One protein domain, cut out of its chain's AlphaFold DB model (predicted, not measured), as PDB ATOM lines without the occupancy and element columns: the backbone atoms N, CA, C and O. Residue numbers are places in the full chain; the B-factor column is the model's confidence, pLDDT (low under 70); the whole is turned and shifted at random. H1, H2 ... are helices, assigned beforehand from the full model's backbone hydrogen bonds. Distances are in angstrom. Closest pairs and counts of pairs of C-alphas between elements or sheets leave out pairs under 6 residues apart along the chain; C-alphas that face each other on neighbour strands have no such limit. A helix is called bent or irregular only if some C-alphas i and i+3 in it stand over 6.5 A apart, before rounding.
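What this domain is: This is residues 2 to 19 and 319 to 384 of the 384 residues of the protein "Hypothetical protein" of Rhizochromulina marina (UniProt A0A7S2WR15). The model shows a small rounded body of five helices, with H1 and H5 on opposite sides and H2, H3 and H4 set round between them, each of these three touching both H1 and H5. Most of the helices cross steeply, but H4 folds back into H5 as a helical hairpin. The printed part has 84 residues, with five named helices in the order H1, H2, H3, H4, H5 and no named strand; the class is all helix. The whole is compact, with a radius of gyration of the C-alphas of 11.7 A, and the C-alphas span 31 by 27 by 23 A.

Where its parts are: H1 runs over residues 2 to 19, from C-alpha 2 at (280.460, 330.656, 219.709) to C-alpha 19 at (295.498, 350.642, 227.935), 26.3 A from first to last C-alpha. It is the longest helix, with 18 residues. After the cut, H2 takes residues 319 to 333 and is 20.5 A long, beginning with C-alpha 319 at (277.157, 345.463, 231.189). H3 takes residues 339 to 352 and is 19.9 A long. H4, residues 357 to 365, is 12.3 A long. H5 takes residues 370 to 383, is 20.3 A long, and ends with C-alpha 383 at (288.249, 349.748, 209.874). No helix is bent or irregular.

How they stand to each other: H1 touches H4 with residues 3 to 7 alone; the closest C-alphas are those of Val 4 and Leu 364, 6.5 A apart. These two helices run opposite ways at a steep tilt of 54 degrees. With residues 8 to 15 alone H1 touches H2, where the closest C-alphas, those of Ala 12 and Met 324, are 6.8 A apart; the two run the same way at a steep tilt of 44 degrees. With residues 10 to 18 alone it touches residues 345 to 350 of H3, the closest C-alphas being those of Val 14 and Leu 346, 6.5 A apart, and the two run opposite ways at a steep tilt of 51 degrees. H1 and H5 are apart. H2 touches H5, with the C-alphas of Val 325 and Leu 375 the closest at 6.2 A; they run the same way at a shallow tilt of 32 degrees, only just short of steep. H2 and H3 are close but not clearly touching, the closest C-alphas being those of Leu 332 and Lys 339 at 7.3 A. H2 and H4 are apart. H3 and H4 only just touch, with 3 pairs of C-alphas within 8 A; the closest are those of Ser 347 and Leu 357, 6.0 A apart, and the lines are about perpendicular at 89 degrees. H3 touches H5 with residues 339 to 343 alone, and H5 touches H3 with residues 382 to 383 alone. The closest C-alphas there are those of Lys 339 and Ile 382, 5.5 A apart, and the lines are about perpendicular at 73 degrees. H4 and H5 form a hairpin and touch with 10 pairs of C-alphas within 8 A; those of Thr 361 and Val 376 are the closest at 5.8 A, and the helices run opposite ways at a shallow tilt of 24 degrees. In H2, H3, H4 and H5 every O i to N i+4 pair is within hydrogen-bond range; in H1 13 of 14 are.

The domain as a whole: The two C-alphas farthest apart are those of Pro 2 and Gly 335, 33.0 A. Residues 20 to 318 are not printed, and C-alphas 19 and 319 are 19.3 A apart across this cut, where the link from H1 to H2 lies. The links H2 to H3, H3 to H4 and H4 to H5 are tight. Glu 384 is the chain's last residue. The mean pLDDT of the printed part is 72.8; 25 residues are under 70, namely residues 2 to 19, 319 to 321, 323 to 324 and 352 to 353, and the mean of H1 is 46.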
ATOM      1  N   PRO A   2     279.098 330.829 219.166       33.91
ATOM      2  CA  PRO A   2     280.460 330.656 219.709       33.91
ATOM      3  C   PRO A   2     281.415 331.778 219.273       33.91
ATOM      4  O   PRO A   2     282.268 332.192 220.047       33.91
ATOM      5  N   ILE A   3     281.191 332.350 218.083       37.28
ATOM      6  CA  ILE A   3     281.973 333.485 217.582       37.28
ATOM      7  C   ILE A   3     281.821 334.690 218.519       37.28
ATOM      8  O   ILE A   3     282.818 335.231 218.947       37.28
ATOM      9  N   VAL A   4     280.609 335.048 218.959       39.59
ATOM     10  CA  VAL A   4     280.387 336.212 219.844       39.59
ATOM     11  C   VAL A   4     281.107 336.066 221.201       39.59
ATOM     12  O   VAL A   4     281.605 337.051 221.739       39.59
ATOM     13  N   ARG A   5     281.251 334.832 221.715       42.94
ATOM     14  CA  ARG A   5     281.945 334.535 222.985       42.94
ATOM     15  C   ARG A   5     283.466 334.670 222.881       42.94
ATOM     16  O   ARG A   5     284.070 335.340 223.710       42.94
ATOM     17  N   THR A   6     284.081 334.097 221.845       44.69
ATOM     18  CA  THR A   6     285.530 334.237 221.582       44.69
ATOM     19  C   THR A   6     285.916 335.693 221.314       44.69
ATOM     20  O   THR A   6     287.023 336.137 221.606       44.69
ATOM     21  N   VAL A   7     284.964 336.450 220.786       47.81
ATOM     22  CA  VAL A   7     285.127 337.829 220.355       47.81
ATOM     23  C   VAL A   7     285.104 338.812 221.507       47.81
ATOM     24  O   VAL A   7     285.978 339.671 221.557       47.81
ATOM     25  N   GLY A   8     284.179 338.657 222.456       46.69
ATOM     26  CA  GLY A   8     284.155 339.482 223.666       46.69
ATOM     27  C   GLY A   8     285.460 339.369 224.458       46.69
ATOM     28  O   GLY A   8     286.079 340.386 224.761       46.69
ATOM     29  N   VAL A   9     285.947 338.138 224.679       46.53
ATOM     30  CA  VAL A   9     287.221 337.866 225.376       46.53
ATOM     31  C   VAL A   9     288.404 338.524 224.653       46.53
ATOM     32  O   VAL A   9     289.263 339.140 225.281       46.53
ATOM     33  N   ALA A  10     288.450 338.408 223.326       46.97
ATOM     34  CA  ALA A  10     289.551 338.923 222.524       46.97
ATOM     35  C   ALA A  10     289.549 340.457 222.435       46.97
ATOM     36  O   ALA A  10     290.603 341.065 222.591       46.97
ATOM     37  N   VAL A  11     288.390 341.107 222.265       49.38
ATOM     38  CA  VAL A  11     288.307 342.580 222.320       49.38
ATOM     39  C   VAL A  11     288.694 343.086 223.719       49.38
ATOM     40  O   VAL A  11     289.401 344.086 223.811       49.38
ATOM     41  N   ALA A  12     288.310 342.379 224.793       48.62
ATOM     42  CA  ALA A  12     288.620 342.741 226.186       48.62
ATOM     43  C   ALA A  12     290.115 342.682 226.472       48.62
ATOM     44  O   ALA A  12     290.706 343.650 226.947       48.62
ATOM     45  N   ALA A  13     290.735 341.556 226.121       46.50
ATOM     46  CA  ALA A  13     292.161 341.350 226.295       46.50
ATOM     47  C   ALA A  13     292.974 342.386 225.509       46.50
ATOM     48  O   ALA A  13     293.978 342.886 226.014       46.50
ATOM     49  N   VAL A  14     292.517 342.765 224.310       49.84
ATOM     50  CA  VAL A  14     293.172 343.800 223.504       49.84
ATOM     51  C   VAL A  14     292.983 345.177 224.119       49.84
ATOM     52  O   VAL A  14     293.977 345.852 224.348       49.84
ATOM     53  N   ALA A  15     291.759 345.588 224.460       49.69
ATOM     54  CA  ALA A  15     291.504 346.889 225.078       49.69
ATOM     55  C   ALA A  15     292.323 347.078 226.368       49.69
ATOM     56  O   ALA A  15     292.984 348.103 226.539       49.69
ATOM     57  N   VAL A  16     292.376 346.052 227.224       45.41
ATOM     58  CA  VAL A  16     293.194 346.051 228.445       45.41
ATOM     59  C   VAL A  16     294.687 346.095 228.112       45.41
ATOM     60  O   VAL A  16     295.411 346.907 228.684       45.41
ATOM     61  N   ALA A  17     295.167 345.295 227.156       48.12
ATOM     62  CA  ALA A  17     296.575 345.302 226.757       48.12
ATOM     63  C   ALA A  17     297.015 346.650 226.154       48.12
ATOM     64  O   ALA A  17     298.117 347.113 226.449       48.12
ATOM     65  N   VAL A  18     296.164 347.310 225.362       50.47
ATOM     66  CA  VAL A  18     296.431 348.635 224.777       50.47
ATOM     67  C   VAL A  18     296.492 349.709 225.867       50.47
ATOM     68  O   VAL A  18     297.445 350.493 225.905       50.47
ATOM     69  N   VAL A  19     295.533 349.706 226.800       44.91
ATOM     70  CA  VAL A  19     295.498 350.642 227.935       44.91
ATOM     71  C   VAL A  19     296.712 350.439 228.846       44.91
ATOM     72  O   VAL A  19     297.443 351.394 229.112       44.91
ATOM     73  N   ASP A 319     276.521 344.309 230.552       64.50
ATOM     74  CA  ASP A 319     277.157 345.463 231.189       64.50
ATOM     75  C   ASP A 319     278.686 345.474 230.998       64.50
ATOM     76  O   ASP A 319     279.266 346.536 230.777       64.50
ATOM     77  N   ASP A 320     279.346 344.311 230.994       64.31
ATOM     78  CA  ASP A 320     280.795 344.212 230.751       64.31
ATOM     79  C   ASP A 320     281.151 344.568 229.299       64.31
ATOM     80  O   ASP A 320     282.128 345.274 229.035       64.31
ATOM     81  N   ILE A 321     280.330 344.117 228.343       63.38
ATOM     82  CA  ILE A 321     280.495 344.454 226.920       63.38
ATOM     83  C   ILE A 321     280.263 345.952 226.712       63.38
ATOM     84  O   ILE A 321     281.035 346.595 225.995       63.38
ATOM     85  N   GLN A 322     279.248 346.519 227.366       70.44
ATOM     86  CA  GLN A 322     278.967 347.948 227.296       70.44
ATOM     87  C   GLN A 322     280.103 348.774 227.913       70.44
ATOM     88  O   GLN A 322     280.586 349.710 227.278       70.44
ATOM     89  N   GLY A 323     280.618 348.379 229.080       69.62
ATOM     90  CA  GLY A 323     281.755 349.046 229.720       69.62
ATOM     91  C   GLY A 323     283.008 349.064 228.842       69.62
ATOM     92  O   GLY A 323     283.729 350.060 228.792       69.62
ATOM     93  N   MET A 324     283.243 347.999 228.074       66.69
ATOM     94  CA  MET A 324     284.346 347.946 227.113       66.69
ATOM     95  C   MET A 324     284.125 348.839 225.888       66.69
ATOM     96  O   MET A 324     285.063 349.504 225.442       66.69
ATOM     97  N   VAL A 325     282.906 348.863 225.343       75.00
ATOM     98  CA  VAL A 325     282.531 349.756 224.235       75.00
ATOM     99  C   VAL A 325     282.685 351.215 224.660       75.00
ATOM    100  O   VAL A 325     283.250 352.013 223.910       75.00
ATOM    101  N   ASP A 326     282.257 351.555 225.872       76.88
ATOM    102  CA  ASP A 326     282.339 352.909 226.413       76.88
ATOM    103  C   ASP A 326     283.792 353.327 226.671       76.88
ATOM    104  O   ASP A 326     284.182 354.442 226.316       76.88
ATOM    105  N   ALA A 327     284.634 352.426 227.189       76.19
ATOM    106  CA  ALA A 327     286.063 352.680 227.377       76.19
ATOM    107  C   ALA A 327     286.791 352.938 226.045       76.19
ATOM    108  O   ALA A 327     287.556 353.896 225.929       76.19
ATOM    109  N   LEU A 328     286.520 352.128 225.015       76.25
ATOM    110  CA  LEU A 328     287.086 352.319 223.676       76.25
ATOM    111  C   LEU A 328     286.589 353.612 223.014       76.25
ATOM    112  O   LEU A 328     287.396 354.347 222.443       76.25
ATOM    113  N   LYS A 329     285.287 353.915 223.105       81.19
ATOM    114  CA  LYS A 329     284.713 355.172 222.596       81.19
ATOM    115  C   LYS A 329     285.336 356.384 223.282       81.19
ATOM    116  O   LYS A 329     285.686 357.342 222.602       81.19
ATOM    117  N   THR A 330     285.506 356.326 224.602       79.94
ATOM    118  CA  THR A 330     286.106 357.405 225.398       79.94
ATOM    119  C   THR A 330     287.559 357.626 224.985       79.94
ATOM    120  O   THR A 330     287.926 358.738 224.617       79.94
ATOM    121  N   ALA A 331     288.357 356.559 224.904       76.38
ATOM    122  CA  ALA A 331     289.759 356.648 224.508       76.38
ATOM    123  C   ALA A 331     289.955 357.151 223.059       76.38
ATOM    124  O   ALA A 331     290.916 357.869 222.769       76.38
ATOM    125  N   LEU A 332     289.042 356.813 222.141       81.00
ATOM    126  CA  LEU A 332     289.039 357.351 220.775       81.00
ATOM    127  C   LEU A 332     288.595 358.823 220.734       81.00
ATOM    128  O   LEU A 332     289.209 359.625 220.031       81.00
ATOM    129  N   ALA A 333     287.558 359.196 221.489       83.25
ATOM    130  CA  ALA A 333     287.016 360.557 221.525       83.25
ATOM    131  C   ALA A 333     287.979 361.564 222.172       83.25
ATOM    132  O   ALA A 333     288.080 362.703 221.720       83.25
ATOM    133  N   GLU A 334     288.726 361.138 223.189       83.94
ATOM    134  CA  GLU A 334     289.755 361.950 223.844       83.94
ATOM    135  C   GLU A 334     291.023 362.109 222.983       83.94
ATOM    136  O   GLU A 334     291.954 362.822 223.361       83.94
ATOM    137  N   GLY A 335     291.078 361.463 221.809       80.62
ATOM    138  CA  GLY A 335     292.262 361.438 220.952       80.62
ATOM    139  C   GLY A 335     293.434 360.690 221.593       80.62
ATOM    140  O   GLY A 335     294.579 360.828 221.157       80.62
ATOM    141  N   GLU A 336     293.167 359.902 222.640       75.44
ATOM    142  CA  GLU A 336     294.177 359.076 223.283       75.44
ATOM    143  C   GLU A 336     294.560 357.888 222.408       75.44
ATOM    144  O   GLU A 336     295.663 357.380 222.546       75.44
ATOM    145  N   LEU A 337     293.720 357.452 221.475       78.00
ATOM    146  CA  LEU A 337     294.046 356.356 220.571       78.00
ATOM    147  C   LEU A 337     293.925 356.786 219.111       78.00
ATOM    148  O   LEU A 337     292.912 357.335 218.687       78.00
ATOM    149  N   ASP A 338     294.967 356.502 218.329       86.38
ATOM    150  CA  ASP A 338     294.904 356.622 216.877       86.38
ATOM    151  C   ASP A 338     294.154 355.413 216.307       86.38
ATOM    152  O   ASP A 338     294.511 354.263 216.587       86.38
ATOM    153  N   LYS A 339     293.131 355.665 215.485       86.12
ATOM    154  CA  LYS A 339     292.304 354.614 214.873       86.12
ATOM    155  C   LYS A 339     293.152 353.594 214.114       86.12
ATOM    156  O   LYS A 339     292.879 352.397 214.185       86.12
ATOM    157  N   ALA A 340     294.218 354.037 213.443       86.25
ATOM    158  CA  ALA A 340     295.099 353.143 212.698       86.25
ATOM    159  C   ALA A 340     295.942 352.229 213.612       86.25
ATOM    160  O   ALA A 340     296.163 351.064 213.268       86.25
ATOM    161  N   GLU A 341     296.389 352.715 214.777       81.19
ATOM    162  CA  GLU A 341     297.104 351.902 215.774       81.19
ATOM    163  C   GLU A 341     296.157 350.872 216.407       81.19
ATOM    164  O   GLU A 341     296.484 349.685 216.433       81.19
ATOM    165  N   VAL A 342     294.944 351.289 216.786       82.88
ATOM    166  CA  VAL A 342     293.905 350.402 217.343       82.88
ATOM    167  C   VAL A 342     293.504 349.323 216.343       82.88
ATOM    168  O   VAL A 342     293.480 348.141 216.683       82.88
ATOM    169  N   ARG A 343     293.263 349.697 215.081       87.50
ATOM    170  CA  ARG A 343     292.971 348.748 214.001       87.50
ATOM    171  C   ARG A 343     294.080 347.715 213.847       87.50
ATOM    172  O   ARG A 343     293.801 346.532 213.655       87.50
ATOM    173  N   LYS A 344     295.340 348.153 213.901       85.88
ATOM    174  CA  LYS A 344     296.499 347.271 213.769       85.88
ATOM    175  C   LYS A 344     296.599 346.300 214.945       85.88
ATOM    176  O   LYS A 344     296.786 345.113 214.700       85.88
ATOM    177  N   GLU A 345     296.466 346.775 216.180       78.88
ATOM    178  CA  GLU A 345     296.563 345.928 217.377       78.88
ATOM    179  C   GLU A 345     295.384 344.952 217.488       78.88
ATOM    180  O   GLU A 345     295.600 343.772 217.770       78.88
ATOM    181  N   LEU A 346     294.161 345.392 217.170       82.31
ATOM    182  CA  LEU A 346     293.003 344.503 217.057       82.31
ATOM    183  C   LEU A 346     293.240 343.447 215.967       82.31
ATOM    184  O   LEU A 346     293.107 342.257 216.232       82.31
ATOM    185  N   SER A 347     293.664 343.849 214.766       82.31
ATOM    186  CA  SER A 347     293.926 342.915 213.660       82.31
ATOM    187  C   SER A 347     295.003 341.884 214.005       82.31
ATOM    188  O   SER A 347     294.824 340.694 213.755       82.31
ATOM    189  N   GLU A 348     296.099 342.316 214.632       78.12
ATOM    190  CA  GLU A 348     297.190 341.434 215.054       78.12
ATOM    191  C   GLU A 348     296.729 340.432 216.119       78.12
ATOM    192  O   GLU A 348     297.050 339.247 216.031       78.12
ATOM    193  N   SER A 349     295.929 340.880 217.083       73.56
ATOM    194  CA  SER A 349     295.447 340.037 218.181       73.56
ATOM    195  C   SER A 349     294.391 339.033 217.726       73.56
ATOM    196  O   SER A 349     294.454 337.859 218.083       73.56
ATOM    197  N   PHE A 350     293.458 339.446 216.865       77.75
ATOM    198  CA  PHE A 350     292.478 338.530 216.283       77.75
ATOM    199  C   PHE A 350     293.128 337.546 215.308       77.75
ATOM    200  O   PHE A 350     292.802 336.357 215.332       77.75
ATOM    201  N   SER A 351     294.116 337.988 214.522       76.44
ATOM    202  CA  SER A 351     294.860 337.105 213.621       76.44
ATOM    203  C   SER A 351     295.604 336.003 214.382       76.44
ATOM    204  O   SER A 351     295.668 334.875 213.893       76.44
ATOM    205  N   GLN A 352     296.106 336.290 215.589       65.06
ATOM    206  CA  GLN A 352     296.703 335.278 216.473       65.06
ATOM    207  C   GLN A 352     295.689 334.229 216.947       65.06
ATOM    208  O   GLN A 352     296.065 333.081 217.169       65.06
ATOM    209  N   LEU A 353     294.408 334.593 217.030       61.59
ATOM    210  CA  LEU A 353     293.293 333.695 217.346       61.59
ATOM    211  C   LEU A 353     292.689 333.019 216.102       61.59
ATOM    212  O   LEU A 353     291.682 332.323 216.206       61.59
ATOM    213  N   GLY A 354     293.286 333.214 214.919       74.88
ATOM    214  CA  GLY A 354     292.807 332.631 213.664       74.88
ATOM    215  C   GLY A 354     291.542 333.288 213.104       74.88
ATOM    216  O   GLY A 354     290.859 332.678 212.283       74.88
ATOM    217  N   MET A 355     291.220 334.512 213.527       79.25
ATOM    218  CA  MET A 355     290.050 335.269 213.074       79.25
ATOM    219  C   MET A 355     290.487 336.631 212.523       79.25
ATOM    220  O   MET A 355     291.435 337.225 213.020       79.25
ATOM    221  N   ASP A 356     289.821 337.157 211.500       87.81
ATOM    222  CA  ASP A 356     290.069 338.524 211.032       87.81
ATOM    223  C   ASP A 356     288.930 339.474 211.453       87.81
ATOM    224  O   ASP A 356     287.799 339.053 211.722       87.81
ATOM    225  N   LEU A 357     289.232 340.775 211.558       84.44
ATOM    226  CA  LEU A 357     288.244 341.801 211.931       84.44
ATOM    227  C   LEU A 357     287.004 341.852 211.012       84.44
ATOM    228  O   LEU A 357     285.901 342.101 211.504       84.44
ATOM    229  N   PRO A 358     287.124 341.634 209.690       90.00
ATOM    230  CA  PRO A 358     285.956 341.576 208.818       90.00
ATOM    231  C   PRO A 358     285.030 340.392 209.130       90.00
ATOM    232  O   PRO A 358     283.808 340.564 209.191       90.00
ATOM    233  N   THR A 359     285.587 339.203 209.379       85.06
ATOM    234  CA  THR A 359     284.823 338.001 209.760       85.06
ATOM    235  C   THR A 359     284.142 338.206 211.103       85.06
ATOM    236  O   THR A 359     282.963 337.886 211.263       85.06
ATOM    237  N   LEU A 360     284.862 338.818 212.041       80.94
ATOM    238  CA  LEU A 360     284.361 339.228 213.342       80.94
ATOM    239  C   LEU A 360     283.118 340.121 213.243       80.94
ATOM    240  O   LEU A 360     282.056 339.813 213.787       80.94
ATOM    241  N   THR A 361     283.254 341.219 212.504       86.81
ATOM    242  CA  THR A 361     282.200 342.222 212.323       86.81
ATOM    243  C   THR A 361     280.981 341.602 211.640       86.81
ATOM    244  O   THR A 361     279.841 341.825 212.048       86.81
ATOM    245  N   SER A 362     281.212 340.740 210.648       85.94
ATOM    246  CA  SER A 362     280.155 340.009 209.941       85.94
ATOM    247  C   SER A 362     279.402 339.042 210.861       85.94
ATOM    248  O   SER A 362     278.173 338.944 210.796       85.94
ATOM    249  N   ALA A 363     280.108 338.356 211.762       78.88
ATOM    250  CA  ALA A 363     279.494 337.444 212.720       78.88
ATOM    251  C   ALA A 363     278.627 338.173 213.759       78.88
ATOM    252  O   ALA A 363     277.549 337.681 214.096       78.88
ATOM    253  N   LEU A 364     279.052 339.356 214.218       81.88
ATOM    254  CA  LEU A 364     278.262 340.201 215.121       81.88
ATOM    255  C   LEU A 364     277.011 340.763 214.426       81.88
ATOM    256  O   LEU A 364     275.917 340.693 214.984       81.88
ATOM    257  N   LYS A 365     277.123 341.199 213.163       86.56
ATOM    258  CA  LYS A 365     275.969 341.624 212.341       86.56
ATOM    259  C   LYS A 365     274.914 340.537 212.150       86.56
ATOM    260  O   LYS A 365     273.742 340.842 211.951       86.56
ATOM    261  N   SER A 366     275.331 339.274 212.198       79.06
ATOM    262  CA  SER A 366     274.456 338.119 211.986       79.06
ATOM    263  C   SER A 366     273.565 337.800 213.197       79.06
ATOM    264  O   SER A 366     272.605 337.051 213.049       79.06
ATOM    265  N   ASN A 367     273.865 338.345 214.384       76.50
ATOM    266  CA  ASN A 367     273.030 338.235 215.588       76.50
ATOM    267  C   ASN A 367     272.958 339.590 216.313       76.50
ATOM    268  O   ASN A 367     273.601 339.769 217.348       76.50
ATOM    269  N   PRO A 368     272.195 340.550 215.766       77.50
ATOM    270  CA  PRO A 368     272.164 341.904 216.285       77.50
ATOM    271  C   PRO A 368     271.357 341.990 217.587       77.50
ATOM    272  O   PRO A 368     270.136 341.858 217.601       77.50
ATOM    273  N   THR A 369     272.060 342.272 218.673       81.69
ATOM    274  CA  THR A 369     271.543 342.858 219.919       81.69
ATOM    275  C   THR A 369     271.891 344.354 219.960       81.69
ATOM    276  O   THR A 369     272.848 344.744 219.278       81.69
ATOM    277  N   PRO A 370     271.157 345.203 220.707       79.31
ATOM    278  CA  PRO A 370     271.470 346.631 220.837       79.31
ATOM    279  C   PRO A 370     272.947 346.903 221.170       79.31
ATOM    280  O   PRO A 370     273.587 347.730 220.526       79.31
ATOM    281  N   GLU A 371     273.524 346.115 222.073       73.69
ATOM    282  CA  GLU A 371     274.906 346.230 222.543       73.69
ATOM    283  C   GLU A 371     275.903 345.823 221.442       73.69
ATOM    284  O   GLU A 371     276.904 346.495 221.180       73.69
ATOM    285  N   THR A 372     275.605 344.747 220.703       79.19
ATOM    286  CA  THR A 372     276.453 344.331 219.569       79.19
ATOM    287  C   THR A 372     276.354 345.265 218.366       79.19
ATOM    288  O   THR A 372     277.307 345.337 217.596       79.19
ATOM    289  N   GLN A 373     275.242 345.985 218.181       84.69
ATOM    290  CA  GLN A 373     275.108 346.959 217.094       84.69
ATOM    291  C   GLN A 373     276.048 348.147 217.303       84.69
ATOM    292  O   GLN A 373     276.683 348.594 216.347       84.69
ATOM    293  N   GLU A 374     276.197 348.611 218.545       82.12
ATOM    294  CA  GLU A 374     277.155 349.666 218.874       82.12
ATOM    295  C   GLU A 374     278.603 349.208 218.697       82.12
ATOM    296  O   GLU A 374     279.413 349.940 218.125       82.12
ATOM    297  N   LEU A 375     278.928 347.984 219.125       83.06
ATOM    298  CA  LEU A 375     280.258 347.409 218.924       83.06
ATOM    299  C   LEU A 375     280.576 347.219 217.433       83.06
ATOM    300  O   LEU A 375     281.692 347.497 217.002       83.06
ATOM    301  N   VAL A 376     279.604 346.778 216.630       88.00
ATOM    302  CA  VAL A 376     279.751 346.660 215.172       88.00
ATOM    303  C   VAL A 376     280.025 348.021 214.548       88.00
ATOM    304  O   VAL A 376     280.985 348.138 213.795       88.00
ATOM    305  N   ALA A 377     279.240 349.047 214.884       90.25
ATOM    306  CA  ALA A 377     279.442 350.391 214.349       90.25
ATOM    307  C   ALA A 377     280.835 350.940 214.700       90.25
ATOM    308  O   ALA A 377     281.499 351.531 213.853       90.25
ATOM    309  N   LEU A 378     281.304 350.683 215.924       86.56
ATOM    310  CA  LEU A 378     282.638 351.069 216.372       86.56
ATOM    311  C   LEU A 378     283.748 350.321 215.614       86.56
ATOM    312  O   LEU A 378     284.729 350.930 215.199       86.56
ATOM    313  N   LEU A 379     283.607 349.007 215.415       88.12
ATOM    314  CA  LEU A 379     284.579 348.213 214.658       88.12
ATOM    315  C   LEU A 379     284.635 348.639 213.187       88.12
ATOM    316  O   LEU A 379     285.720 348.676 212.613       88.12
ATOM    317  N   GLU A 380     283.499 348.992 212.586       92.69
ATOM    318  CA  GLU A 380     283.452 349.543 211.228       92.69
ATOM    319  C   GLU A 380     284.137 350.909 211.141       92.69
ATOM    320  O   GLU A 380     284.979 351.099 210.268       92.69
ATOM    321  N   ASP A 381     283.886 351.799 212.103       91.25
ATOM    322  CA  ASP A 381     284.517 353.124 212.196       91.25
ATOM    323  C   ASP A 381     286.040 353.080 212.455       91.25
ATOM    324  O   ASP A 381     286.760 354.031 212.144       91.25
ATOM    325  N   ILE A 382     286.544 351.982 213.032       87.31
ATOM    326  CA  ILE A 382     287.982 351.708 213.201       87.31
ATOM    327  C   ILE A 382     288.593 351.098 211.922       87.31
ATOM    328  O   ILE A 382     289.801 351.205 211.693       87.31
ATOM    329  N   MET A 383     287.794 350.400 211.108       88.44
ATOM    330  CA  MET A 383     288.249 349.748 209.874       88.44
ATOM    331  C   MET A 383     288.270 350.679 208.657       88.44
ATOM    332  O   MET A 383     289.090 350.444 207.757       88.44
ATOM    333  N   GLU A 384     287.383 351.672 208.611       85.62
ATOM    334  CA  GLU A 384     287.424 352.789 207.654       85.62
ATOM    335  C   GLU A 384     288.604 353.726 207.946       85.62
ATOM    336  O   GLU A 384     289.332 354.041 206.972       85.62
TER     337      GLU A 384